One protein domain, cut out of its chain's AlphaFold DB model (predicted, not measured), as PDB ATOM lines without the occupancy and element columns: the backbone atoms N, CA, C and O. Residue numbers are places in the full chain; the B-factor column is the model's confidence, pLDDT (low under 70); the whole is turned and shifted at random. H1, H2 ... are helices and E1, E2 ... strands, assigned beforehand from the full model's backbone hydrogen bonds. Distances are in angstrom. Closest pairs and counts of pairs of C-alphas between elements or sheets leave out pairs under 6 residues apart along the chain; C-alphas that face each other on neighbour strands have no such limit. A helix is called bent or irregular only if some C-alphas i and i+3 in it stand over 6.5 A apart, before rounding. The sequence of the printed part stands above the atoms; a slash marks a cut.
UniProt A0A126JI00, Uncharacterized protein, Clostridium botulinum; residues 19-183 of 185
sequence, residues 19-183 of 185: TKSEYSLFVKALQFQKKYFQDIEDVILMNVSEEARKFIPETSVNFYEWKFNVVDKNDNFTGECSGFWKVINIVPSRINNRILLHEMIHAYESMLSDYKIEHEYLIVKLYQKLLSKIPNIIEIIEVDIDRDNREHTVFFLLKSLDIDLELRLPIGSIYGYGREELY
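What this domain is: This is residues 19 to 183 of the 185 residues of an uncharacterized protein of Clostridium botulinum (UniProt A0A126JI00). One long helix, H5, runs through the middle between a small three-stranded sheet and a group of helices, H8 with H6 and H7; H1 crosses H5 steeply over the same face of the sheet, touching it with residues 25 to 32 alone, and the other face has no named helix on it. The short H3 lies far out at one end of the longest axis, the loop between E1 and E2 at the other, and residues 146 to 151 stick out. The printed part has 165 residues, with nine named helices and three named strands in the order H1 H2 H3 H4 E1 E2 E3 H5 H6 H7 H8 H9. The sheet is mixed, in the order E1 E3 E2, and the class is mostly helix. The whole is compact, with a radius of gyration of the C-alphas of 16.1 A and spans of 49 by 43 by 29 A.

Where its parts are: H1, residues 20 to 36, begins with C-alpha 20 at (39.915, -50.445, -22.129) and is 23.9 A long. H2 is residues 38 to 44, H3 residues 50 to 53, and H4 residues 58 to 61; H4 is irregular, with C-alphas 58 and 61 7.7 A apart. The strands are E1, residues 67 to 70, E2, residues 79 to 82, and E3, residues 87 to 90. H5, residues 97 to 112, is 22.1 A long, from C-alpha 97 at (25.555, -48.473, -13.690). H6, residues 116 to 131, is 22.5 A long; H7 is residues 137 to 145; H8, residues 154 to 166, is 18.5 A long. H9, residues 180 to 183, ends with C-alpha 183 at (13.480, -50.923, 2.586).

How they stand to each other: H1 and H5 on one face of the sheet make two layers, helices over strands. H1 lies over E1 at a height of 10.4 A, slantwise at 47 degrees on the local plane; H5 lies over E3 and E2 at 8.5 A, along the strands. E1 and E3 are parallel, with N 88 and O 67 2.8 A apart, within hydrogen-bond range; E2 and E3 are an antiparallel hairpin, with N 89 and O 80 at 2.8 A. H5 touches H8 at a steep tilt of 39 degrees, opposite ways, the closest C-alphas being Ile 105 and Phe 156, 6.1 A. H8 touches H6, closest C-alphas Ile 123 and Phe 155, 5.5 A; H7 and H8, a helical hairpin, only just touch, with 3 pairs of C-alphas within 8 A, the closest Ile 141 and Val 154, 7.0 A. H2 touches H6, closest C-alphas Ile 44 and Glu 118, 6.0 A, and H4 touches H5, closest Val 61 and Met 111, 6.1 A. H3 and H9 touch no helix. Every O i to N i+4 pair is within hydrogen-bond range in H1, H2, H5, H6, H7 and H8; H3, H4 and H9 are too short for such a pair.

The domain as a whole: The C-alphas farthest apart, of Glu 51 and Asp 75, are 49.3 A apart. The printed part has no cut, and H8 to H9 is a long link of 13 residues. The mean pLDDT of the printed part is 85.7; residue 47, residues 52 to 61, residue 75, residues 148 to 150 and residues 178 to 183 are under 70.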
ATOM      1  N   THR A  19      43.464 -49.565 -18.850       85.06
ATOM      2  CA  THR A  19      42.891 -50.622 -19.689       85.06
ATOM      3  C   THR A  19      41.597 -50.134 -20.348       85.06
ATOM      4  O   THR A  19      40.931 -49.208 -19.880       85.06
ATOM      5  N   LYS A  20      41.165 -50.798 -21.428       84.56
ATOM      6  CA  LYS A  20      39.915 -50.445 -22.129       84.56
ATOM      7  C   LYS A  20      38.690 -50.434 -21.202       84.56
ATOM      8  O   LYS A  20      37.804 -49.596 -21.363       84.56
ATOM      9  N   SER A  21      38.629 -51.365 -20.251       84.44
ATOM     10  CA  SER A  21      37.517 -51.466 -19.301       84.44
ATOM     11  C   SER A  21      37.535 -50.327 -18.278       84.44
ATOM     12  O   SER A  21      36.489 -49.757 -17.984       84.44
ATOM     13  N   GLU A  22      38.718 -49.950 -17.796       89.62
ATOM     14  CA  GLU A  22      38.925 -48.821 -16.878       89.62
ATOM     15  C   GLU A  22      38.596 -47.486 -17.545       89.62
ATOM     16  O   GLU A  22      37.826 -46.696 -17.003       89.62
ATOM     17  N   TYR A  23      39.060 -47.283 -18.781       87.56
ATOM     18  CA  TYR A  23      38.702 -46.105 -19.565       87.56
ATOM     19  C   TYR A  23      37.188 -46.020 -19.800       87.56
ATOM     20  O   TYR A  23      36.586 -44.956 -19.660       87.56
ATOM     21  N   SER A  24      36.538 -47.152 -20.093       88.56
ATOM     22  CA  SER A  24      35.082 -47.195 -20.233       88.56
ATOM     23  C   SER A  24      34.356 -46.826 -18.934       88.56
ATOM     24  O   SER A  24      33.314 -46.171 -19.009       88.56
ATOM     25  N   LEU A  25      34.861 -47.236 -17.765       90.88
ATOM     26  CA  LEU A  25      34.312 -46.837 -16.464       90.88
ATOM     27  C   LEU A  25      34.492 -45.338 -16.223       90.88
ATOM     28  O   LEU A  25      33.523 -44.664 -15.882       90.88
ATOM     29  N   PHE A  26      35.689 -44.813 -16.472       91.25
ATOM     30  CA  PHE A  26      35.998 -43.392 -16.344       91.25
ATOM     31  C   PHE A  26      35.089 -42.523 -17.226       91.25
ATOM     32  O   PHE A  26      34.408 -41.625 -16.733       91.25
ATOM     33  N   VAL A  27      34.981 -42.837 -18.522       90.50
ATOM     34  CA  VAL A  27      34.092 -42.112 -19.447       90.50
ATOM     35  C   VAL A  27      32.637 -42.186 -18.981       90.50
ATOM     36  O   VAL A  27      31.899 -41.201 -19.069       90.50
ATOM     37  N   LYS A  28      32.209 -43.339 -18.453       93.75
ATOM     38  CA  LYS A  28      30.858 -43.496 -17.910       93.75
ATOM     39  C   LYS A  28      30.636 -42.630 -16.672       93.75
ATOM     40  O   LYS A  28      29.579 -42.008 -16.564       93.75
ATOM     41  N   ALA A  29      31.623 -42.548 -15.786       94.25
ATOM     42  CA  ALA A  29      31.576 -41.698 -14.607       94.25
ATOM     43  C   ALA A  29      31.471 -40.216 -14.986       94.25
ATOM     44  O   ALA A  29      30.619 -39.522 -14.442       94.25
ATOM     45  N   LEU A  30      32.212 -39.745 -15.997       92.00
ATOM     46  CA  LEU A  30      32.079 -38.370 -16.500       92.00
ATOM     47  C   LEU A  30      30.673 -38.074 -17.050       92.00
ATOM     48  O   LEU A  30      30.113 -37.002 -16.815       92.00
ATOM     49  N   GLN A  31      30.058 -39.032 -17.754       93.81
ATOM     50  CA  GLN A  31      28.668 -38.893 -18.214       93.81
ATOM     51  C   GLN A  31      27.688 -38.798 -17.039       93.81
ATOM     52  O   GLN A  31      26.736 -38.016 -17.084       93.81
ATOM     53  N   PHE A  32      27.899 -39.605 -16.000       95.75
ATOM     54  CA  PHE A  32      27.067 -39.603 -14.802       95.75
ATOM     55  C   PHE A  32      27.267 -38.361 -13.944       95.75
ATOM     56  O   PHE A  32      26.266 -37.826 -13.484       95.75
ATOM     57  N   GLN A  33      28.493 -37.854 -13.808       93.50
ATOM     58  CA  GLN A  33      28.797 -36.580 -13.157       93.50
ATOM     59  C   GLN A  33      27.916 -35.473 -13.738       93.50
ATOM     60  O   GLN A  33      27.080 -34.909 -13.035       93.50
ATOM     61  N   LYS A  34      27.992 -35.276 -15.059       91.81
ATOM     62  CA  LYS A  34      27.209 -34.248 -15.755       91.81
ATOM     63  C   LYS A  34      25.698 -34.437 -15.609       91.81
ATOM     64  O   LYS A  34      24.947 -33.468 -15.609       91.81
ATOM     65  N   LYS A  35      25.227 -35.686 -15.567       95.12
ATOM     66  CA  LYS A  35      23.789 -35.976 -15.580       95.12
ATOM     67  C   LYS A  35      23.151 -35.949 -14.193       95.12
ATOM     68  O   LYS A  35      22.027 -35.480 -14.062       95.12
ATOM     69  N   TYR A  36      23.829 -36.493 -13.190       95.88
ATOM     70  CA  TYR A  36      23.242 -36.781 -11.882       95.88
ATOM     71  C   TYR A  36      23.901 -36.025 -10.735       95.88
ATOM     72  O   TYR A  36      23.317 -36.001  -9.661       95.88
ATOM     73  N   PHE A  37      25.076 -35.425 -10.931       94.62
ATOM     74  CA  PHE A  37      25.843 -34.774  -9.861       94.62
ATOM     75  C   PHE A  37      26.172 -33.303 -10.153       94.62
ATOM     76  O   PHE A  37      26.907 -32.678  -9.395       94.62
ATOM     77  N   GLN A  38      25.607 -32.731 -11.222       90.50
ATOM     78  CA  GLN A  38      25.824 -31.326 -11.587       90.50
ATOM     79  C   GLN A  38      25.401 -30.355 -10.474       90.50
ATOM     80  O   GLN A  38      26.030 -29.323 -10.277       90.50
ATOM     81  N   ASP A  39      24.380 -30.723  -9.699       90.12
ATOM     82  CA  ASP A  39      23.913 -29.973  -8.534       90.12
ATOM     83  C   ASP A  39      25.011 -29.750  -7.484       90.12
ATOM     84  O   ASP A  39      25.009 -28.722  -6.812       90.12
ATOM     85  N   ILE A  40      25.960 -30.681  -7.360       91.12
ATOM     86  CA  ILE A  40      27.080 -30.570  -6.421       91.12
ATOM     87  C   ILE A  40      28.053 -29.481  -6.876       91.12
ATOM     88  O   ILE A  40      28.396 -28.596  -6.091       91.12
ATOM     89  N   GLU A  41      28.458 -29.513  -8.147       85.44
ATOM     90  CA  GLU A  41      29.320 -28.481  -8.735       85.44
ATOM     91  C   GLU A  41      28.657 -27.100  -8.665       85.44
ATOM     92  O   GLU A  41      29.292 -26.126  -8.260       85.44
ATOM     93  N   ASP A  42      27.365 -27.022  -8.995       86.81
ATOM     94  CA  ASP A  42      26.603 -25.774  -8.981       86.81
ATOM     95  C   ASP A  42      26.583 -25.138  -7.585       86.81
ATOM     96  O   ASP A  42      26.745 -23.921  -7.452       86.81
ATOM     97  N   VAL A  43      26.412 -25.950  -6.535       87.75
ATOM     98  CA  VAL A  43      26.438 -25.468  -5.150       87.75
ATOM     99  C   VAL A  43      27.837 -25.018  -4.749       87.75
ATOM    100  O   VAL A  43      27.976 -23.948  -4.160       87.75
ATOM    101  N   ILE A  44      28.880 -25.773  -5.085       82.88
ATOM    102  CA  ILE A  44      30.253 -25.407  -4.707       82.88
ATOM    103  C   ILE A  44      30.687 -24.102  -5.383       82.88
ATOM    104  O   ILE A  44      31.404 -23.288  -4.801       82.88
ATOM    105  N   LEU A  45      30.179 -23.841  -6.585       79.31
ATOM    106  CA  LEU A  45      30.465 -22.626  -7.339       79.31
ATOM    107  C   LEU A  45      29.482 -21.473  -7.065       79.31
ATOM    108  O   LEU A  45      29.634 -20.401  -7.665       79.31
ATOM    109  N   MET A  46      28.494 -21.643  -6.172       77.81
ATOM    110  CA  MET A  46      27.412 -20.661  -5.985       77.81
ATOM    111  C   MET A  46      27.903 -19.307  -5.456       77.81
ATOM    112  O   MET A  46      27.345 -18.274  -5.813       77.81
ATOM    113  N   ASN A  47      28.967 -19.307  -4.645       67.62
ATOM    114  CA  ASN A  47      29.523 -18.105  -4.009       67.62
ATOM    115  C   ASN A  47      30.824 -17.616  -4.661       67.62
ATOM    116  O   ASN A  47      31.491 -16.721  -4.143       67.62
ATOM    117  N   VAL A  48      31.205 -18.202  -5.796       70.75
ATOM    118  CA  VAL A  48      32.440 -17.864  -6.500       70.75
ATOM    119  C   VAL A  48      32.119 -16.866  -7.608       70.75
ATOM    120  O   VAL A  48      31.369 -17.196  -8.533       70.75
ATOM    121  N   SER A  49      32.710 -15.665  -7.544       71.44
ATOM    122  CA  SER A  49      32.571 -14.664  -8.613       71.44
ATOM    123  C   SER A  49      33.103 -15.195  -9.946       71.44
ATOM    124  O   SER A  49      34.002 -16.036  -9.969       71.44
ATOM    125  N   GLU A  50      32.592 -14.698 -11.073       70.75
ATOM    126  CA  GLU A  50      33.052 -15.137 -12.399       70.75
ATOM    127  C   GLU A  50      34.561 -14.935 -12.603       70.75
ATOM    128  O   GLU A  50      35.223 -15.742 -13.256       70.75
ATOM    129  N   GLU A  51      35.136 -13.893 -12.004       71.81
ATOM    130  CA  GLU A  51      36.575 -13.640 -12.012       71.81
ATOM    131  C   GLU A  51      37.336 -14.669 -11.176       71.81
ATOM    132  O   GLU A  51      38.375 -15.153 -11.619       71.81
ATOM    133  N   ALA A  52      36.816 -15.037 -10.000       66.06
ATOM    134  CA  ALA A  52      37.422 -16.036  -9.125       66.06
ATOM    135  C   ALA A  52      37.307 -17.459  -9.698       66.06
ATOM    136  O   ALA A  52      38.230 -18.255  -9.525       66.06
ATOM    137  N   ARG A  53      36.245 -17.765 -10.460       67.31
ATOM    138  CA  ARG A  53      36.059 -19.060 -11.148       67.31
ATOM    139  C   ARG A  53      37.216 -19.403 -12.086       67.31
ATOM    140  O   ARG A  53      37.542 -20.571 -12.220       67.31
ATOM    141  N   LYS A  54      37.881 -18.401 -12.677       66.56
ATOM    142  CA  LYS A  54      39.059 -18.595 -13.550       66.56
ATOM    143  C   LYS A  54      40.293 -19.117 -12.807       66.56
ATOM    144  O   LYS A  54      41.232 -19.578 -13.450       66.56
ATOM    145  N   PHE A  55      40.310 -18.997 -11.480       62.22
ATOM    146  CA  PHE A  55      41.414 -19.417 -10.614       62.22
ATOM    147  C   PHE A  55      41.071 -20.635  -9.759       62.22
ATOM    148  O   PHE A  55      41.973 -21.211  -9.151       62.22
ATOM    149  N   ILE A  56      39.796 -21.035  -9.708       58.06
ATOM    150  CA  ILE A  56      39.424 -22.340  -9.175       58.06
ATOM    151  C   ILE A  56      39.870 -23.370 -10.208       58.06
ATOM    152  O   ILE A  56      39.443 -23.284 -11.361       58.06
ATOM    153  N   PRO A  57      40.731 -24.330  -9.839       55.53
ATOM    154  CA  PRO A  57      41.021 -25.443 -10.722       55.53
ATOM    155  C   PRO A  57      39.693 -26.093 -11.115       55.53
ATOM    156  O   PRO A  57      38.909 -26.451 -10.231       55.53
ATOM    157  N   GLU A  58      39.450 -26.290 -12.417       52.72
ATOM    158  CA  GLU A  58      38.295 -27.066 -12.908       52.72
ATOM    159  C   GLU A  58      38.161 -28.406 -12.153       52.72
ATOM    160  O   GLU A  58      37.064 -28.942 -12.042       52.72
ATOM    161  N   THR A  59      39.272 -28.898 -11.583       51.38
ATOM    162  CA  THR A  59      39.479 -30.143 -10.835       51.38
ATOM    163  C   THR A  59      38.934 -30.220  -9.409       51.38
ATOM    164  O   THR A  59      38.984 -31.301  -8.828       51.38
ATOM    165  N   SER A  60      38.394 -29.147  -8.825       60.22
ATOM    166  CA  SER A  60      38.080 -29.164  -7.381       60.22
ATOM    167  C   SER A  60      37.020 -30.197  -6.956       60.22
ATOM    168  O   SER A  60      37.061 -30.666  -5.820       60.22
ATOM    169  N   VAL A  61      36.111 -30.602  -7.854       68.56
ATOM    170  CA  VAL A  61      35.006 -31.530  -7.532       68.56
ATOM    171  C   VAL A  61      34.624 -32.395  -8.740       68.56
ATOM    172  O   VAL A  61      33.458 -32.525  -9.108       68.56
ATOM    173  N   ASN A  62      35.624 -32.951  -9.424       80.38
ATOM    174  CA  ASN A  62      35.390 -33.784 -10.600       80.38
ATOM    175  C   ASN A  62      36.206 -35.077 -10.590       80.38
ATOM    176  O   ASN A  62      37.127 -35.267  -9.794       80.38
ATOM    177  N   PHE A  63      35.871 -35.972 -11.517       86.69
ATOM    178  CA  PHE A  63      36.522 -37.273 -11.626       86.69
ATOM    179  C   PHE A  63      37.819 -37.290 -12.448       86.69
ATOM    180  O   PHE A  63      38.415 -38.355 -12.568       86.69
ATOM    181  N   TYR A  64      38.313 -36.168 -12.989       84.75
ATOM    182  CA  TYR A  64      39.550 -36.176 -13.797       84.75
ATOM    183  C   TYR A  64      40.805 -36.519 -12.979       84.75
ATOM    184  O   TYR A  64      41.798 -36.990 -13.536       84.75
ATOM    185  N   GLU A  65      40.754 -36.319 -11.660       84.19
ATOM    186  CA  GLU A  65      41.808 -36.728 -10.723       84.19
ATOM    187  C   GLU A  65      41.547 -38.105 -10.076       84.19
ATOM    188  O   GLU A  65      42.311 -38.524  -9.205       84.19
ATOM    189  N   TRP A  66      40.478 -38.805 -10.474       90.12
ATOM    190  CA  TRP A  66      40.064 -40.082  -9.888       90.12
ATOM    191  C   TRP A  66      40.415 -41.268 -10.775       90.12
ATOM    192  O   TRP A  66      40.113 -41.289 -11.966       90.12
ATOM    193  N   LYS A  67      41.001 -42.302 -10.174       90.50
ATOM    194  CA  LYS A  67      41.314 -43.563 -10.851       90.50
ATOM    195  C   LYS A  67      40.127 -44.516 -10.785       90.50
ATOM    196  O   LYS A  67      39.610 -44.784  -9.704       90.50
ATOM    197  N   PHE A  68      39.751 -45.070 -11.931       91.25
ATOM    198  CA  PHE A  68      38.714 -46.091 -12.047       91.25
ATOM    199  C   PHE A  68      39.380 -47.404 -12.421       91.25
ATOM    200  O   PHE A  68      39.793 -47.567 -13.564       91.25
ATOM    201  N   ASN A  69      39.488 -48.323 -11.467       90.56
ATOM    202  CA  ASN A  69      40.197 -49.581 -11.660       90.56
ATOM    203  C   ASN A  69      39.224 -50.746 -11.809       90.56
ATOM    204  O   ASN A  69      38.216 -50.839 -11.095       90.56
ATOM    205  N   VAL A  70      39.590 -51.691 -12.672       87.81
ATOM    206  CA  VAL A  70      38.930 -52.993 -12.755       87.81
ATOM    207  C   VAL A  70      39.820 -54.010 -12.056       87.81
ATOM    208  O   VAL A  70      40.868 -54.390 -12.573       87.81
ATOM    209  N   VAL A  71      39.420 -54.425 -10.857       86.56
ATOM    210  CA  VAL A  71      40.260 -55.248  -9.976       86.56
ATOM    211  C   VAL A  71      39.848 -56.716 -10.002       86.56
ATOM    212  O   VAL A  71      38.662 -57.038 -10.025       86.56
ATOM    213  N   ASP A  72      40.832 -57.610  -9.948       83.31
ATOM    214  CA  ASP A  72      40.608 -59.044  -9.769       83.31
ATOM    215  C   ASP A  72      40.546 -59.364  -8.265       83.31
ATOM    216  O   ASP A  72      41.562 -59.569  -7.596       83.31
ATOM    217  N   LYS A  73      39.337 -59.284  -7.704       82.19
ATOM    218  CA  LYS A  73      39.004 -59.647  -6.318       82.19
ATOM    219  C   LYS A  73      37.908 -60.721  -6.337       82.19
ATOM    220  O   LYS A  73      37.232 -60.910  -7.343       82.19
ATOM    221  N   ASN A  74      37.738 -61.429  -5.218       75.88
ATOM    222  CA  ASN A  74      36.717 -62.474  -5.098       75.88
ATOM    223  C   ASN A  74      35.281 -61.925  -5.243       75.88
ATOM    224  O   ASN A  74      35.037 -60.731  -5.087       75.88
ATOM    225  N   ASP A  75      34.314 -62.816  -5.472       66.94
ATOM    226  CA  ASP A  75      32.909 -62.449  -5.729       66.94
ATOM    227  C   ASP A  75      32.178 -61.781  -4.546       66.94
ATOM    228  O   ASP A  75      31.067 -61.270  -4.725       66.94
ATOM    229  N   ASN A  76      32.788 -61.767  -3.355       73.50
ATOM    230  CA  ASN A  76      32.265 -61.059  -2.183       73.50
ATOM    231  C   ASN A  76      32.594 -59.558  -2.213       73.50
ATOM    232  O   ASN A  76      32.077 -58.804  -1.393       73.50
ATOM    233  N   PHE A  77      33.443 -59.121  -3.142       77.00
ATOM    234  CA  PHE A  77      33.751 -57.720  -3.379       77.00
ATOM    235  C   PHE A  77      32.866 -57.176  -4.508       77.00
ATOM    236  O   PHE A  77      32.860 -57.715  -5.612       77.00
ATOM    237  N   THR A  78      32.114 -56.106  -4.251       77.88
ATOM    238  CA  THR A  78      31.254 -55.459  -5.258       77.88
ATOM    239  C   THR A  78      31.921 -54.231  -5.862       77.88
ATOM    240  O   THR A  78      32.115 -54.159  -7.076       77.88
ATOM    241  N   GLY A  79      32.298 -53.297  -5.000       85.31
ATOM    242  CA  GLY A  79      32.937 -52.034  -5.319       85.31
ATOM    243  C   GLY A  79      33.583 -51.465  -4.059       85.31
ATOM    244  O   GLY A  79      33.285 -51.910  -2.951       85.31
ATOM    245  N   GLU A  80      34.529 -50.555  -4.239       90.69
ATOM    246  CA  GLU A  80      35.164 -49.831  -3.141       90.69
ATOM    247  C   GLU A  80      35.629 -48.470  -3.632       90.69
ATOM    248  O   GLU A  80      36.421 -48.371  -4.578       90.69
ATOM    249  N   CYS A  81      35.188 -47.434  -2.937       93.25
ATOM    250  CA  CYS A  81      35.677 -46.084  -3.092       93.25
ATOM    251  C   CYS A  81      36.629 -45.740  -1.944       93.25
ATOM    252  O   CYS A  81      36.309 -45.890  -0.767       93.25
ATOM    253  N   SER A  82      37.799 -45.214  -2.290       91.94
ATOM    254  CA  SER A  82      38.740 -44.652  -1.330       91.94
ATOM    255  C   SER A  82      39.018 -43.195  -1.672       91.94
ATOM    256  O   SER A  82      39.837 -42.897  -2.546       91.94
ATOM    257  N   GLY A  83      38.400 -42.298  -0.904       87.75
ATOM    258  CA  GLY A  83      38.573 -40.852  -1.015       87.75
ATOM    259  C   GLY A  83      40.017 -40.375  -0.882       87.75
ATOM    260  O   GLY A  83      40.507 -39.621  -1.718       87.75
ATOM    261  N   PHE A  84      40.746 -40.911   0.102       87.44
ATOM    262  CA  PHE A  84      42.153 -40.567   0.343       87.44
ATOM    263  C   PHE A  84      43.060 -40.853  -0.866       87.44
ATOM    264  O   PHE A  84      43.970 -40.085  -1.164       87.44
ATOM    265  N   TRP A  85      42.791 -41.950  -1.577       89.50
ATOM    266  CA  TRP A  85      43.554 -42.360  -2.761       89.50
ATOM    267  C   TRP A  85      42.921 -41.897  -4.081       89.50
ATOM    268  O   TRP A  85      43.502 -42.159  -5.133       89.50
ATOM    269  N   LYS A  86      41.750 -41.238  -4.034       91.69
ATOM    270  CA  LYS A  86      40.916 -40.877  -5.192       91.69
ATOM    271  C   LYS A  86      40.729 -42.046  -6.162       91.69
ATOM    272  O   LYS A  86      41.018 -41.942  -7.353       91.69
ATOM    273  N   VAL A  87      40.313 -43.197  -5.640       92.81
ATOM    274  CA  VAL A  87      40.177 -44.435  -6.420       92.81
ATOM    275  C   VAL A  87      38.791 -45.035  -6.231       92.81
ATOM    276  O   VAL A  87      38.312 -45.136  -5.104       92.81
ATOM    277  N   ILE A  88      38.203 -45.492  -7.335       94.25
ATOM    278  CA  ILE A  88      37.042 -46.379  -7.376       94.25
ATOM    279  C   ILE A  88      37.492 -47.713  -7.980       94.25
ATOM    280  O   ILE A  88      37.976 -47.763  -9.111       94.25
ATOM    281  N   ASN A  89      37.330 -48.797  -7.227       92.31
ATOM    282  CA  ASN A  89      37.631 -50.162  -7.651       92.31
ATOM    283  C   ASN A  89      36.322 -50.927  -7.871       92.31
ATOM    284  O   ASN A  89      35.478 -50.952  -6.981       92.31
ATOM    285  N   ILE A  90      36.163 -51.600  -9.012       90.19
ATOM    286  CA  ILE A  90      34.997 -52.456  -9.298       90.19
ATOM    287  C   ILE A  90      35.493 -53.788  -9.872       90.19
ATOM    288  O   ILE A  90      36.409 -53.807 -10.694       90.19
ATOM    289  N   VAL A  91      34.901 -54.914  -9.463       86.50
ATOM    290  CA  VAL A  91      35.224 -56.216 -10.079       86.50
ATOM    291  C   VAL A  91      34.531 -56.381 -11.436       86.50
ATOM    292  O   VAL A  91      33.380 -55.958 -11.589       86.50
ATOM    293  N   PRO A  92      35.164 -57.051 -12.420       82.56
ATOM    294  CA  PRO A  92      34.605 -57.219 -13.761       82.56
ATOM    295  C   PRO A  92      33.170 -57.763 -13.782       82.56
ATOM    296  O   PRO A  92      32.328 -57.261 -14.525       82.56
ATOM    297  N   SER A  93      32.872 -58.760 -12.938       80.12
ATOM    298  CA  SER A  93      31.568 -59.440 -12.864       80.12
ATOM    299  C   SER A  93      30.433 -58.547 -12.356       80.12
ATOM    300  O   SER A  93      29.257 -58.893 -12.486       80.12
ATOM    301  N   ARG A  94      30.767 -57.388 -11.781       78.75
ATOM    302  CA  ARG A  94      29.828 -56.459 -11.153       78.75
ATOM    303  C   ARG A  94      29.811 -55.085 -11.817       78.75
ATOM    304  O   ARG A  94      29.094 -54.210 -11.344       78.75
ATOM    305  N   ILE A  95      30.520 -54.884 -12.931       82.19
ATOM    306  CA  ILE A  95      30.461 -53.624 -13.681       82.19
ATOM    307  C   ILE A  95      29.024 -53.381 -14.153       82.19
ATOM    308  O   ILE A  95      28.529 -53.993 -15.099       82.19
ATOM    309  N   ASN A  96      28.339 -52.467 -13.474       87.12
ATOM    310  CA  ASN A  96      27.022 -51.991 -13.854       87.12
ATOM    311  C   ASN A  96      26.832 -50.542 -13.394       87.12
ATOM    312  O   ASN A  96      27.551 -50.035 -12.532       87.12
ATOM    313  N   ASN A  97      25.828 -49.880 -13.971       91.50
ATOM    314  CA  ASN A  97      25.555 -48.473 -13.690       91.50
ATOM    315  C   ASN A  97      25.254 -48.209 -12.208       91.50
ATOM    316  O   ASN A  97      25.628 -47.158 -11.711       91.50
ATOM    317  N   ARG A  98      24.579 -49.133 -11.512       91.88
ATOM    318  CA  ARG A  98      24.160 -48.936 -10.117       91.88
ATOM    319  C   ARG A  98      25.356 -48.937  -9.172       91.88
ATOM    320  O   ARG A  98      25.460 -48.042  -8.346       91.88
ATOM    321  N   ILE A  99      26.266 -49.895  -9.343       91.75
ATOM    322  CA  ILE A  99      27.493 -49.991  -8.546       91.75
ATOM    323  C   ILE A  99      28.377 -48.776  -8.803       91.75
ATOM    324  O   ILE A  99      28.804 -48.135  -7.855       91.75
ATOM    325  N   LEU A 100      28.568 -48.384 -10.066       94.12
ATOM    326  CA  LEU A 100      29.350 -47.188 -10.369       94.12
ATOM    327  C   LEU A 100      28.745 -45.923  -9.739       94.12
ATOM    328  O   LEU A 100      29.473 -45.141  -9.145       94.12
ATOM    329  N   LEU A 101      27.426 -45.727  -9.842       96.00
ATOM    330  CA  LEU A 101      26.750 -44.576  -9.235       96.00
ATOM    331  C   LEU A 101      26.896 -44.564  -7.711       96.00
ATOM    332  O   LEU A 101      27.143 -43.505  -7.151       96.00
ATOM    333  N   HIS A 102      26.789 -45.722  -7.064       95.19
ATOM    334  CA  HIS A 102      27.009 -45.870  -5.627       95.19
ATOM    335  C   HIS A 102      28.433 -45.446  -5.227       95.19
ATOM    336  O   HIS A 102      28.594 -44.558  -4.392       95.19
ATOM    337  N   GLU A 103      29.466 -45.980  -5.891       95.38
ATOM    338  CA  GLU A 103      30.859 -45.590  -5.610       95.38
ATOM    339  C   GLU A 103      31.129 -44.110  -5.899       95.38
ATOM    340  O   GLU A 103      31.903 -43.457  -5.202       95.38
ATOM    341  N   MET A 104      30.472 -43.543  -6.915       96.12
ATOM    342  CA  MET A 104      30.570 -42.113  -7.204       96.12
ATOM    343  C   MET A 104      29.984 -41.252  -6.078       96.12
ATOM    344  O   MET A 104      30.511 -40.171  -5.831       96.12
ATOM    345  N   ILE A 105      28.933 -41.699  -5.380       96.44
ATOM    346  CA  ILE A 105      28.390 -40.957  -4.232       96.44
ATOM    347  C   ILE A 105      29.422 -40.922  -3.098       96.44
ATOM    348  O   ILE A 105      29.690 -39.840  -2.582       96.44
ATOM    349  N   HIS A 106      30.072 -42.046  -2.780       94.94
ATOM    350  CA  HIS A 106      31.184 -42.069  -1.818       94.94
ATOM    351  C   HIS A 106      32.324 -41.133  -2.222       94.94
ATOM    352  O   HIS A 106      32.921 -40.450  -1.385       94.94
ATOM    353  N   ALA A 107      32.633 -41.085  -3.517       94.62
ATOM    354  CA  ALA A 107      33.657 -40.189  -4.013       94.62
ATOM    355  C   ALA A 107      33.283 -38.722  -3.780       94.62
ATOM    356  O   ALA A 107      34.107 -37.953  -3.283       94.62
ATOM    357  N   TYR A 108      32.032 -38.345  -4.051       94.25
ATOM    358  CA  TYR A 108      31.539 -37.003  -3.761       94.25
ATOM    359  C   TYR A 108      31.480 -36.686  -2.271       94.25
ATOM    360  O   TYR A 108      31.821 -35.566  -1.911       94.25
ATOM    361  N   GLU A 109      31.129 -37.630  -1.397       92.62
ATOM    362  CA  GLU A 109      31.236 -37.424   0.055       92.62
ATOM    363  C   GLU A 109      32.665 -37.063   0.463       92.62
ATOM    364  O   GLU A 109      32.877 -36.143   1.253       92.62
ATOM    365  N   SER A 110      33.653 -37.749  -0.120       90.88
ATOM    366  CA  SER A 110      35.054 -37.430   0.129       90.88
ATOM    367  C   SER A 110      35.479 -36.094  -0.470       90.88
ATOM    368  O   SER A 110      36.321 -35.438   0.126       90.88
ATOM    369  N   MET A 111      34.971 -35.692  -1.636       89.06
ATOM    370  CA  MET A 111      35.284 -34.367  -2.192       89.06
ATOM    371  C   MET A 111      34.633 -33.256  -1.353       89.06
ATOM    372  O   MET A 111      35.234 -32.214  -1.117       89.06
ATOM    373  N   LEU A 112      33.414 -33.491  -0.864       89.12
ATOM    374  CA  LEU A 112      32.628 -32.548  -0.069       89.12
ATOM    375  C   LEU A 112      33.134 -32.373   1.366       89.12
ATOM    376  O   LEU A 112      32.699 -31.441   2.043       89.12
ATOM    377  N   SER A 113      34.067 -33.203   1.844       87.25
ATOM    378  CA  SER A 113      34.629 -33.048   3.194       87.25
ATOM    379  C   SER A 113      35.325 -31.699   3.401       87.25
ATOM    380  O   SER A 113      35.357 -31.194   4.526       87.25
ATOM    381  N   ASP A 114      35.831 -31.107   2.316       84.12
ATOM    382  CA  ASP A 114      36.472 -29.790   2.306       84.12
ATOM    383  C   ASP A 114      35.462 -28.630   2.170       84.12
ATOM    384  O   ASP A 114      35.804 -27.478   2.438       84.12
ATOM    385  N   TYR A 115      34.197 -28.927   1.842       86.56
ATOM    386  CA  TYR A 115      33.122 -27.970   1.544       86.56
ATOM    387  C   TYR A 115      31.931 -28.148   2.497       86.56
ATOM    388  O   TYR A 115      30.819 -28.493   2.100       86.56
ATOM    389  N   LYS A 116      32.168 -27.971   3.803       88.00
ATOM    390  CA  LYS A 116      31.185 -28.319   4.849       88.00
ATOM    391  C   LYS A 116      29.850 -27.579   4.719       88.00
ATOM    392  O   LYS A 116      28.805 -28.197   4.884       88.00
ATOM    393  N   ILE A 117      29.882 -26.279   4.422       89.31
ATOM    394  CA  ILE A 117      28.667 -25.451   4.334       89.31
ATOM    395  C   ILE A 117      27.858 -25.840   3.094       89.31
ATOM    396  O   ILE A 117      26.641 -26.004   3.150       89.31
ATOM    397  N   GLU A 118      28.542 -26.025   1.972       89.19
ATOM    398  CA  GLU A 118      27.977 -26.478   0.708       89.19
ATOM    399  C   GLU A 118      27.361 -27.872   0.852       89.19
ATOM    400  O   GLU A 118      26.261 -28.114   0.359       89.19
ATOM    401  N   HIS A 119      28.035 -28.770   1.570       91.94
ATOM    402  CA  HIS A 119      27.555 -30.116   1.856       91.94
ATOM    403  C   HIS A 119      26.260 -30.096   2.686       91.94
ATOM    404  O   HIS A 119      25.280 -30.743   2.311       91.94
ATOM    405  N   GLU A 120      26.204 -29.309   3.764       93.38
ATOM    406  CA  GLU A 120      24.982 -29.126   4.560       93.38
ATOM    407  C   GLU A 120      23.843 -28.528   3.723       93.38
ATOM    408  O   GLU A 120      22.700 -28.991   3.778       93.38
ATOM    409  N   TYR A 121      24.153 -27.536   2.886       93.62
ATOM    410  CA  TYR A 121      23.178 -26.936   1.982       93.62
ATOM    411  C   TYR A 121      22.654 -27.941   0.943       93.62
ATOM    412  O   TYR A 121      21.443 -27.998   0.707       93.62
ATOM    413  N   LEU A 122      23.522 -28.783   0.370       95.00
ATOM    414  CA  LEU A 122      23.136 -29.866  -0.540       95.00
ATOM    415  C   LEU A 122      22.165 -30.844   0.124       95.00
ATOM    416  O   LEU A 122      21.148 -31.182  -0.481       95.00
ATOM    417  N   ILE A 123      22.420 -31.245   1.374       96.19
ATOM    418  CA  ILE A 123      21.517 -32.117   2.142       96.19
ATOM    419  C   ILE A 123      20.130 -31.478   2.263       96.19
ATOM    420  O   ILE A 123      19.129 -32.124   1.954       96.19
ATOM    421  N   VAL A 124      20.053 -30.199   2.648       96.31
ATOM    422  CA  VAL A 124      18.773 -29.482   2.772       96.31
ATOM    423  C   VAL A 124      18.040 -29.421   1.430       96.31
ATOM    424  O   VAL A 124      16.835 -29.677   1.369       96.31
ATOM    425  N   LYS A 125      18.749 -29.118   0.338       95.12
ATOM    426  CA  LYS A 125      18.167 -29.027  -1.010       95.12
ATOM    427  C   LYS A 125      17.660 -30.375  -1.511       95.12
ATOM    428  O   LYS A 125      16.551 -30.439  -2.047       95.12
ATOM    429  N   LEU A 126      18.432 -31.443  -1.315       96.75
ATOM    430  CA  LEU A 126      18.028 -32.808  -1.651       96.75
ATOM    431  C   LEU A 126      16.813 -33.230  -0.826       96.75
ATOM    432  O   LEU A 126      15.831 -33.706  -1.391       96.75
ATOM    433  N   TYR A 127      16.823 -32.978   0.483       97.06
ATOM    434  CA  TYR A 127      15.691 -33.279   1.354       97.06
ATOM    435  C   TYR A 127      14.415 -32.564   0.896       97.06
ATOM    436  O   TYR A 127      13.389 -33.209   0.704       97.06
ATOM    437  N   GLN A 128      14.474 -31.256   0.626       95.62
ATOM    438  CA  GLN A 128      13.325 -30.495   0.116       95.62
ATOM    439  C   GLN A 128      12.806 -31.045  -1.221       95.62
ATOM    440  O   GLN A 128      11.594 -31.165  -1.415       95.62
ATOM    441  N   LYS A 129      13.713 -31.408  -2.137       95.31
ATOM    442  CA  LYS A 129      13.369 -32.020  -3.430       95.31
ATOM    443  C   LYS A 129      12.639 -33.350  -3.232       95.31
ATOM    444  O   LYS A 129      11.629 -33.596  -3.895       95.31
ATOM    445  N   LEU A 130      13.132 -34.189  -2.324       96.81
ATOM    446  CA  LEU A 130      12.624 -35.538  -2.073       96.81
ATOM    447  C   LEU A 130      11.350 -35.559  -1.232       96.81
ATOM    448  O   LEU A 130      10.491 -36.395  -1.491       96.81
ATOM    449  N   LEU A 131      11.170 -34.614  -0.309       95.12
ATOM    450  CA  LEU A 131       9.983 -34.511   0.546       95.12
ATOM    451  C   LEU A 131       8.680 -34.440  -0.263       95.12
ATOM    452  O   LEU A 131       7.670 -35.014   0.124       95.12
ATOM    453  N   SER A 132       8.712 -33.785  -1.427       92.00
ATOM    454  CA  SER A 132       7.556 -33.705  -2.334       92.00
ATOM    455  C   SER A 132       7.275 -34.990  -3.129       92.00
ATOM    456  O   SER A 132       6.215 -35.109  -3.740       92.00
ATOM    457  N   LYS A 133       8.218 -35.941  -3.151       95.69
ATOM    458  CA  LYS A 133       8.194 -37.140  -4.007       95.69
ATOM    459  C   LYS A 133       8.151 -38.454  -3.225       95.69
ATOM    460  O   LYS A 133       7.681 -39.450  -3.762       95.69
ATOM    461  N   ILE A 134       8.648 -38.461  -1.989       93.62
ATOM    462  CA  ILE A 134       8.742 -39.632  -1.113       93.62
ATOM    463  C   ILE A 134       8.034 -39.282   0.206       93.62
ATOM    464  O   ILE A 134       8.642 -38.655   1.075       93.62
ATOM    465  N   PRO A 135       6.748 -39.652   0.367       89.69
ATOM    466  CA  PRO A 135       5.938 -39.237   1.516       89.69
ATOM    467  C   PRO A 135       6.503 -39.639   2.885       89.69
ATOM    468  O   PRO A 135       6.302 -38.922   3.860       89.69
ATOM    469  N   ASN A 136       7.228 -40.756   2.962       89.44
ATOM    470  CA  ASN A 136       7.811 -41.307   4.188       89.44
ATOM    471  C   ASN A 136       9.332 -41.078   4.291       89.44
ATOM    472  O   ASN A 136      10.039 -41.856   4.924       89.44
ATOM    473  N   ILE A 137       9.863 -40.020   3.665       93.50
ATOM    474  CA  ILE A 137      11.311 -39.755   3.637       93.50
ATOM    475  C   ILE A 137      11.929 -39.599   5.035       93.50
ATOM    476  O   ILE A 137      13.048 -40.052   5.250       93.50
ATOM    477  N   ILE A 138      11.201 -39.000   5.987       92.94
ATOM    478  CA  ILE A 138      11.663 -38.851   7.376       92.94
ATOM    479  C   ILE A 138      11.855 -40.229   8.012       92.94
ATOM    480  O   ILE A 138      12.929 -40.503   8.531       92.94
ATOM    481  N   GLU A 139      10.869 -41.120   7.883       89.88
ATOM    482  CA  GLU A 139      10.953 -42.483   8.422       89.88
ATOM    483  C   GLU A 139      12.123 -43.265   7.808       89.88
ATOM    484  O   GLU A 139      12.797 -44.023   8.500       89.88
ATOM    485  N   ILE A 140      12.392 -43.080   6.509       89.38
ATOM    486  CA  ILE A 140      13.537 -43.712   5.835       89.38
ATOM    487  C   ILE A 140      14.857 -43.205   6.429       89.38
ATOM    488  O   ILE A 140      15.738 -44.016   6.706       89.38
ATOM    489  N   ILE A 141      14.991 -41.891   6.643       90.75
ATOM    490  CA  ILE A 141      16.181 -41.296   7.268       90.75
ATOM    491  C   ILE A 141      16.356 -41.819   8.699       90.75
ATOM    492  O   ILE A 141      17.459 -42.211   9.065       90.75
ATOM    493  N   GLU A 142      15.288 -41.850   9.497       89.44
ATOM    494  CA  GLU A 142      15.319 -42.339  10.881       89.44
ATOM    495  C   GLU A 142      15.755 -43.806  10.945       89.44
ATOM    496  O   GLU A 142      16.696 -44.144  11.661       89.44
ATOM    497  N   VAL A 143      15.151 -44.667  10.118       85.44
ATOM    498  CA  VAL A 143      15.521 -46.087  10.035       85.44
ATOM    499  C   VAL A 143      16.976 -46.273   9.614       85.44
ATOM    500  O   VAL A 143      17.617 -47.211  10.081       85.44
ATOM    501  N   ASP A 144      17.501 -45.426   8.729       85.50
ATOM    502  CA  ASP A 144      18.902 -45.495   8.308       85.50
ATOM    503  C   ASP A 144      19.860 -45.054   9.424       85.50
ATOM    504  O   ASP A 144      20.886 -45.694   9.666       85.50
ATOM    505  N   ILE A 145      19.489 -43.995  10.152       84.50
ATOM    506  CA  ILE A 145      20.235 -43.457  11.294       84.50
ATOM    507  C   ILE A 145      20.322 -44.469  12.444       84.50
ATOM    508  O   ILE A 145      21.373 -44.565  13.079       84.50
ATOM    509  N   ASP A 146      19.258 -45.232  12.681       83.62
ATOM    510  CA  ASP A 146      19.155 -46.181  13.796       83.62
ATOM    511  C   ASP A 146      19.893 -47.513  13.559       83.62
ATOM    512  O   ASP A 146      19.905 -48.383  14.430       83.62
ATOM    513  N   ARG A 147      20.531 -47.716  12.397       79.38
ATOM    514  CA  ARG A 147      21.315 -48.934  12.133       79.38
ATOM    515  C   ARG A 147      22.665 -48.895  12.861       79.38
ATOM    516  O   ARG A 147      23.444 -47.958  12.707       79.38
ATOM    517  N   ASP A 148      22.988 -49.973  13.579       56.03
ATOM    518  CA  ASP A 148      24.231 -50.094  14.367       56.03
ATOM    519  C   ASP A 148      25.525 -50.105  13.521       56.03
ATOM    520  O   ASP A 148      26.593 -49.772  14.027       56.03
ATOM    521  N   ASN A 149      25.440 -50.421  12.222       62.81
ATOM    522  CA  ASN A 149      26.578 -50.473  11.289       62.81
ATOM    523  C   ASN A 149      26.409 -49.467  10.141       62.81
ATOM    524  O   ASN A 149      26.264 -49.849   8.979       62.81
ATOM    525  N   ARG A 150      26.376 -48.173  10.463       67.06
ATOM    526  CA  ARG A 150      26.278 -47.120   9.445       67.06
ATOM    527  C   ARG A 150      27.571 -46.986   8.651       67.06
ATOM    528  O   ARG A 150      28.571 -46.493   9.162       67.06
ATOM    529  N   GLU A 151      27.501 -47.378   7.386       74.12
ATOM    530  CA  GLU A 151      28.561 -47.154   6.396       74.12
ATOM    531  C   GLU A 151      28.341 -45.861   5.587       74.12
ATOM    532  O   GLU A 151      29.292 -45.322   5.028       74.12
ATOM    533  N   HIS A 152      27.116 -45.319   5.571       88.56
ATOM    534  CA  HIS A 152      26.721 -44.184   4.728       88.56
ATOM    535  C   HIS A 152      26.220 -42.987   5.542       88.56
ATOM    536  O   HIS A 152      25.642 -43.144   6.622       88.56
ATOM    537  N   THR A 153      26.394 -41.774   5.006       91.44
ATOM    538  CA  THR A 153      25.808 -40.562   5.593       91.44
ATOM    539  C   THR A 153      24.390 -40.291   5.079       91.44
ATOM    540  O   THR A 153      23.918 -40.879   4.105       91.44
ATOM    541  N   VAL A 154      23.711 -39.314   5.692       93.56
ATOM    542  CA  VAL A 154      22.414 -38.816   5.203       93.56
ATOM    543  C   VAL A 154      22.526 -38.249   3.783       93.56
ATOM    544  O   VAL A 154      21.608 -38.426   2.986       93.56
ATOM    545  N   PHE A 155      23.643 -37.605   3.427       95.56
ATOM    546  CA  PHE A 155      23.853 -37.143   2.054       95.56
ATOM    547  C   PHE A 155      23.862 -38.316   1.078       95.56
ATOM    548  O   PHE A 155      23.164 -38.268   0.065       95.56
ATOM    549  N   PHE A 156      24.583 -39.389   1.415       95.62
ATOM    550  CA  PHE A 156      24.633 -40.591   0.594       95.62
ATOM    551  C   PHE A 156      23.239 -41.180   0.365       95.62
ATOM    552  O   PHE A 156      22.864 -41.480  -0.774       95.62
ATOM    553  N   LEU A 157      22.451 -41.297   1.439       94.88
ATOM    554  CA  LEU A 157      21.064 -41.747   1.380       94.88
ATOM    555  C   LEU A 157      20.239 -40.893   0.422       94.88
ATOM    556  O   LEU A 157      19.694 -41.402  -0.556       94.88
ATOM    557  N   LEU A 158      20.176 -39.586   0.668       96.81
ATOM    558  CA  LEU A 158      19.351 -38.684  -0.129       96.81
ATOM    559  C   LEU A 158      19.801 -38.647  -1.590       96.81
ATOM    560  O   LEU A 158      18.963 -38.669  -2.490       96.81
ATOM    561  N   LYS A 159      21.112 -38.650  -1.852       97.69
ATOM    562  CA  LYS A 159      21.621 -38.646  -3.223       97.69
ATOM    563  C   LYS A 159      21.291 -39.944  -3.955       97.69
ATOM    564  O   LYS A 159      20.890 -39.894  -5.116       97.69
ATOM    565  N   SER A 160      21.375 -41.082  -3.268       96.12
ATOM    566  CA  SER A 160      20.953 -42.376  -3.814       96.12
ATOM    567  C   SER A 160      19.476 -42.364  -4.211       96.12
ATOM    568  O   SER A 160      19.139 -42.756  -5.326       96.12
ATOM    569  N   LEU A 161      18.604 -41.847  -3.338       95.75
ATOM    570  CA  LEU A 161      17.163 -41.760  -3.594       95.75
ATOM    571  C   LEU A 161      16.820 -40.812  -4.748       95.75
ATOM    572  O   LEU A 161      15.927 -41.097  -5.546       95.75
ATOM    573  N   ASP A 162      17.530 -39.691  -4.860       97.62
ATOM    574  CA  ASP A 162      17.355 -38.757  -5.972       97.62
ATOM    575  C   ASP A 162      17.672 -39.415  -7.321       97.62
ATOM    576  O   ASP A 162      16.916 -39.276  -8.286       97.62
ATOM    577  N   ILE A 163      18.754 -40.195  -7.367       97.25
ATOM    578  CA  ILE A 163      19.167 -40.937  -8.560       97.25
ATOM    579  C   ILE A 163      18.193 -42.082  -8.866       97.25
ATOM    580  O   ILE A 163      17.861 -42.286 -10.037       97.25
ATOM    581  N   ASP A 164      17.697 -42.798  -7.850       95.62
ATOM    582  CA  ASP A 164      16.670 -43.832  -8.026       95.62
ATOM    583  C   ASP A 164      15.431 -43.258  -8.728       95.62
ATOM    584  O   ASP A 164      14.964 -43.819  -9.723       95.62
ATOM    585  N   LEU A 165      14.939 -42.098  -8.275       95.38
ATOM    586  CA  LEU A 165      13.790 -41.423  -8.884       95.38
ATOM    587  C   LEU A 165      14.060 -40.992 -10.331       95.38
ATOM    588  O   LEU A 165      13.214 -41.208 -11.202       95.38
ATOM    589  N   GLU A 166      15.227 -40.408 -10.603       96.00
ATOM    590  CA  GLU A 166      15.619 -39.958 -11.946       96.00
ATOM    591  C   GLU A 166      15.717 -41.132 -12.937       96.00
ATOM    592  O   GLU A 166      15.329 -41.027 -14.104       96.00
ATOM    593  N   LEU A 167      16.191 -42.287 -12.463       94.56
ATOM    594  CA  LEU A 167      16.290 -43.523 -13.237       94.56
ATOM    595  C   LEU A 167      14.999 -44.353 -13.252       94.56
ATOM    596  O   LEU A 167      14.955 -45.375 -13.942       94.56
ATOM    597  N   ARG A 168      13.953 -43.928 -12.530       94.31
ATOM    598  CA  ARG A 168      12.709 -44.691 -12.310       94.31
ATOM    599  C   ARG A 168      12.972 -46.097 -11.762       94.31
ATOM    600  O   ARG A 168      12.325 -47.065 -12.164       94.31
ATOM    601  N   LEU A 169      13.953 -46.205 -10.876       91.44
ATOM    602  CA  LEU A 169      14.245 -47.421 -10.134       91.44
ATOM    603  C   LEU A 169      13.356 -47.504  -8.887       91.44
ATOM    604  O   LEU A 169      12.860 -46.483  -8.403       91.44
ATOM    605  N   PRO A 170      13.148 -48.712  -8.348       90.81
ATOM    606  CA  PRO A 170      12.679 -48.856  -6.980       90.81
ATOM    607  C   PRO A 170      13.537 -48.051  -5.987       90.81
ATOM    608  O   PRO A 170      14.752 -47.944  -6.131       90.81
ATOM    609  N   ILE A 171      12.894 -47.514  -4.953       89.31
ATOM    610  CA  ILE A 171      13.560 -46.774  -3.873       89.31
ATOM    611  C   ILE A 171      14.570 -47.680  -3.156       89.31
ATOM    612  O   ILE A 171      14.225 -48.778  -2.716       89.31
ATOM    613  N   GLY A 172      15.811 -47.206  -3.033       88.00
ATOM    614  CA  GLY A 172      16.918 -47.917  -2.396       88.00
ATOM    615  C   GLY A 172      17.759 -48.768  -3.355       88.00
ATOM    616  O   GLY A 172      18.694 -49.435  -2.902       88.00
ATOM    617  N   SER A 173      17.475 -48.762  -4.665       90.62
ATOM    618  CA  SER A 173      18.236 -49.539  -5.650       90.62
ATOM    619  C   SER A 173      19.706 -49.107  -5.723       90.62
ATOM    620  O   SER A 173      20.578 -49.978  -5.769       90.62
ATOM    621  N   ILE A 174      20.012 -47.805  -5.726       92.88
ATOM    622  CA  ILE A 174      21.403 -47.321  -5.677       92.88
ATOM    623  C   ILE A 174      22.012 -47.529  -4.287       92.88
ATOM    624  O   ILE A 174      23.123 -48.050  -4.184       92.88
ATOM    625  N   TYR A 175      21.270 -47.210  -3.223       89.31
ATOM    626  CA  TYR A 175      21.780 -47.270  -1.849       89.31
ATOM    627  C   TYR A 175      22.235 -48.683  -1.449       89.31
ATOM    628  O   TYR A 175      23.311 -48.863  -0.892       89.31
ATOM    629  N   GLY A 176      21.435 -49.708  -1.760       78.81
ATOM    630  CA  GLY A 176      21.715 -51.097  -1.376       78.81
ATOM    631  C   GLY A 176      22.347 -51.969  -2.466       78.81
ATOM    632  O   GLY A 176      22.384 -53.188  -2.295       78.81
ATOM    633  N   TYR A 177      22.766 -51.400  -3.603       71.50
ATOM    634  CA  TYR A 177      23.112 -52.143  -4.829       71.50
ATOM    635  C   TYR A 177      22.006 -53.100  -5.325       71.50
ATOM    636  O   TYR A 177      22.285 -54.191  -5.822       71.50
ATOM    637  N   GLY A 178      20.737 -52.717  -5.193       59.22
ATOM    638  CA  GLY A 178      19.607 -53.593  -5.505       59.22
ATOM    639  C   GLY A 178      19.239 -54.563  -4.378       59.22
ATOM    640  O   GLY A 178      18.856 -55.701  -4.633       59.22
ATOM    641  N   ARG A 179      19.402 -54.127  -3.123       57.56
ATOM    642  CA  ARG A 179      18.871 -54.794  -1.922       57.56
ATOM    643  C   ARG A 179      17.620 -54.074  -1.417       57.56
ATOM    644  O   ARG A 179      17.507 -53.748  -0.238       57.56
ATOM    645  N   GLU A 180      16.679 -53.805  -2.321       65.44
ATOM    646  CA  GLU A 180      15.444 -53.052  -2.053       65.44
ATOM    647  C   GLU A 180      14.592 -53.686  -0.945       65.44
ATOM    648  O   GLU A 180      13.807 -53.009  -0.288       65.44
ATOM    649  N   GLU A 181      14.748 -54.992  -0.719       58.06
ATOM    650  CA  GLU A 181      14.036 -55.737   0.322       58.06
ATOM    651  C   GLU A 181      14.346 -55.238   1.738       58.06
ATOM    652  O   GLU A 181      13.509 -55.369   2.622       58.06
ATOM    653  N   LEU A 182      15.492 -54.577   1.944       52.56
ATOM    654  CA  LEU A 182      15.834 -53.935   3.217       52.56
ATOM    655  C   LEU A 182      15.004 -52.672   3.509       52.56
ATOM    656  O   LEU A 182      15.069 -52.157   4.627       52.56
ATOM    657  N   TYR A 183      14.265 -52.162   2.517       53.78
ATOM    658  CA  TYR A 183      13.480 -50.923   2.586       53.78
ATOM    659  C   TYR A 183      11.979 -51.140   2.363       53.78
ATOM    660  O   TYR A 183      11.199 -50.194   2.454       53.78
TER     661      TYR A 183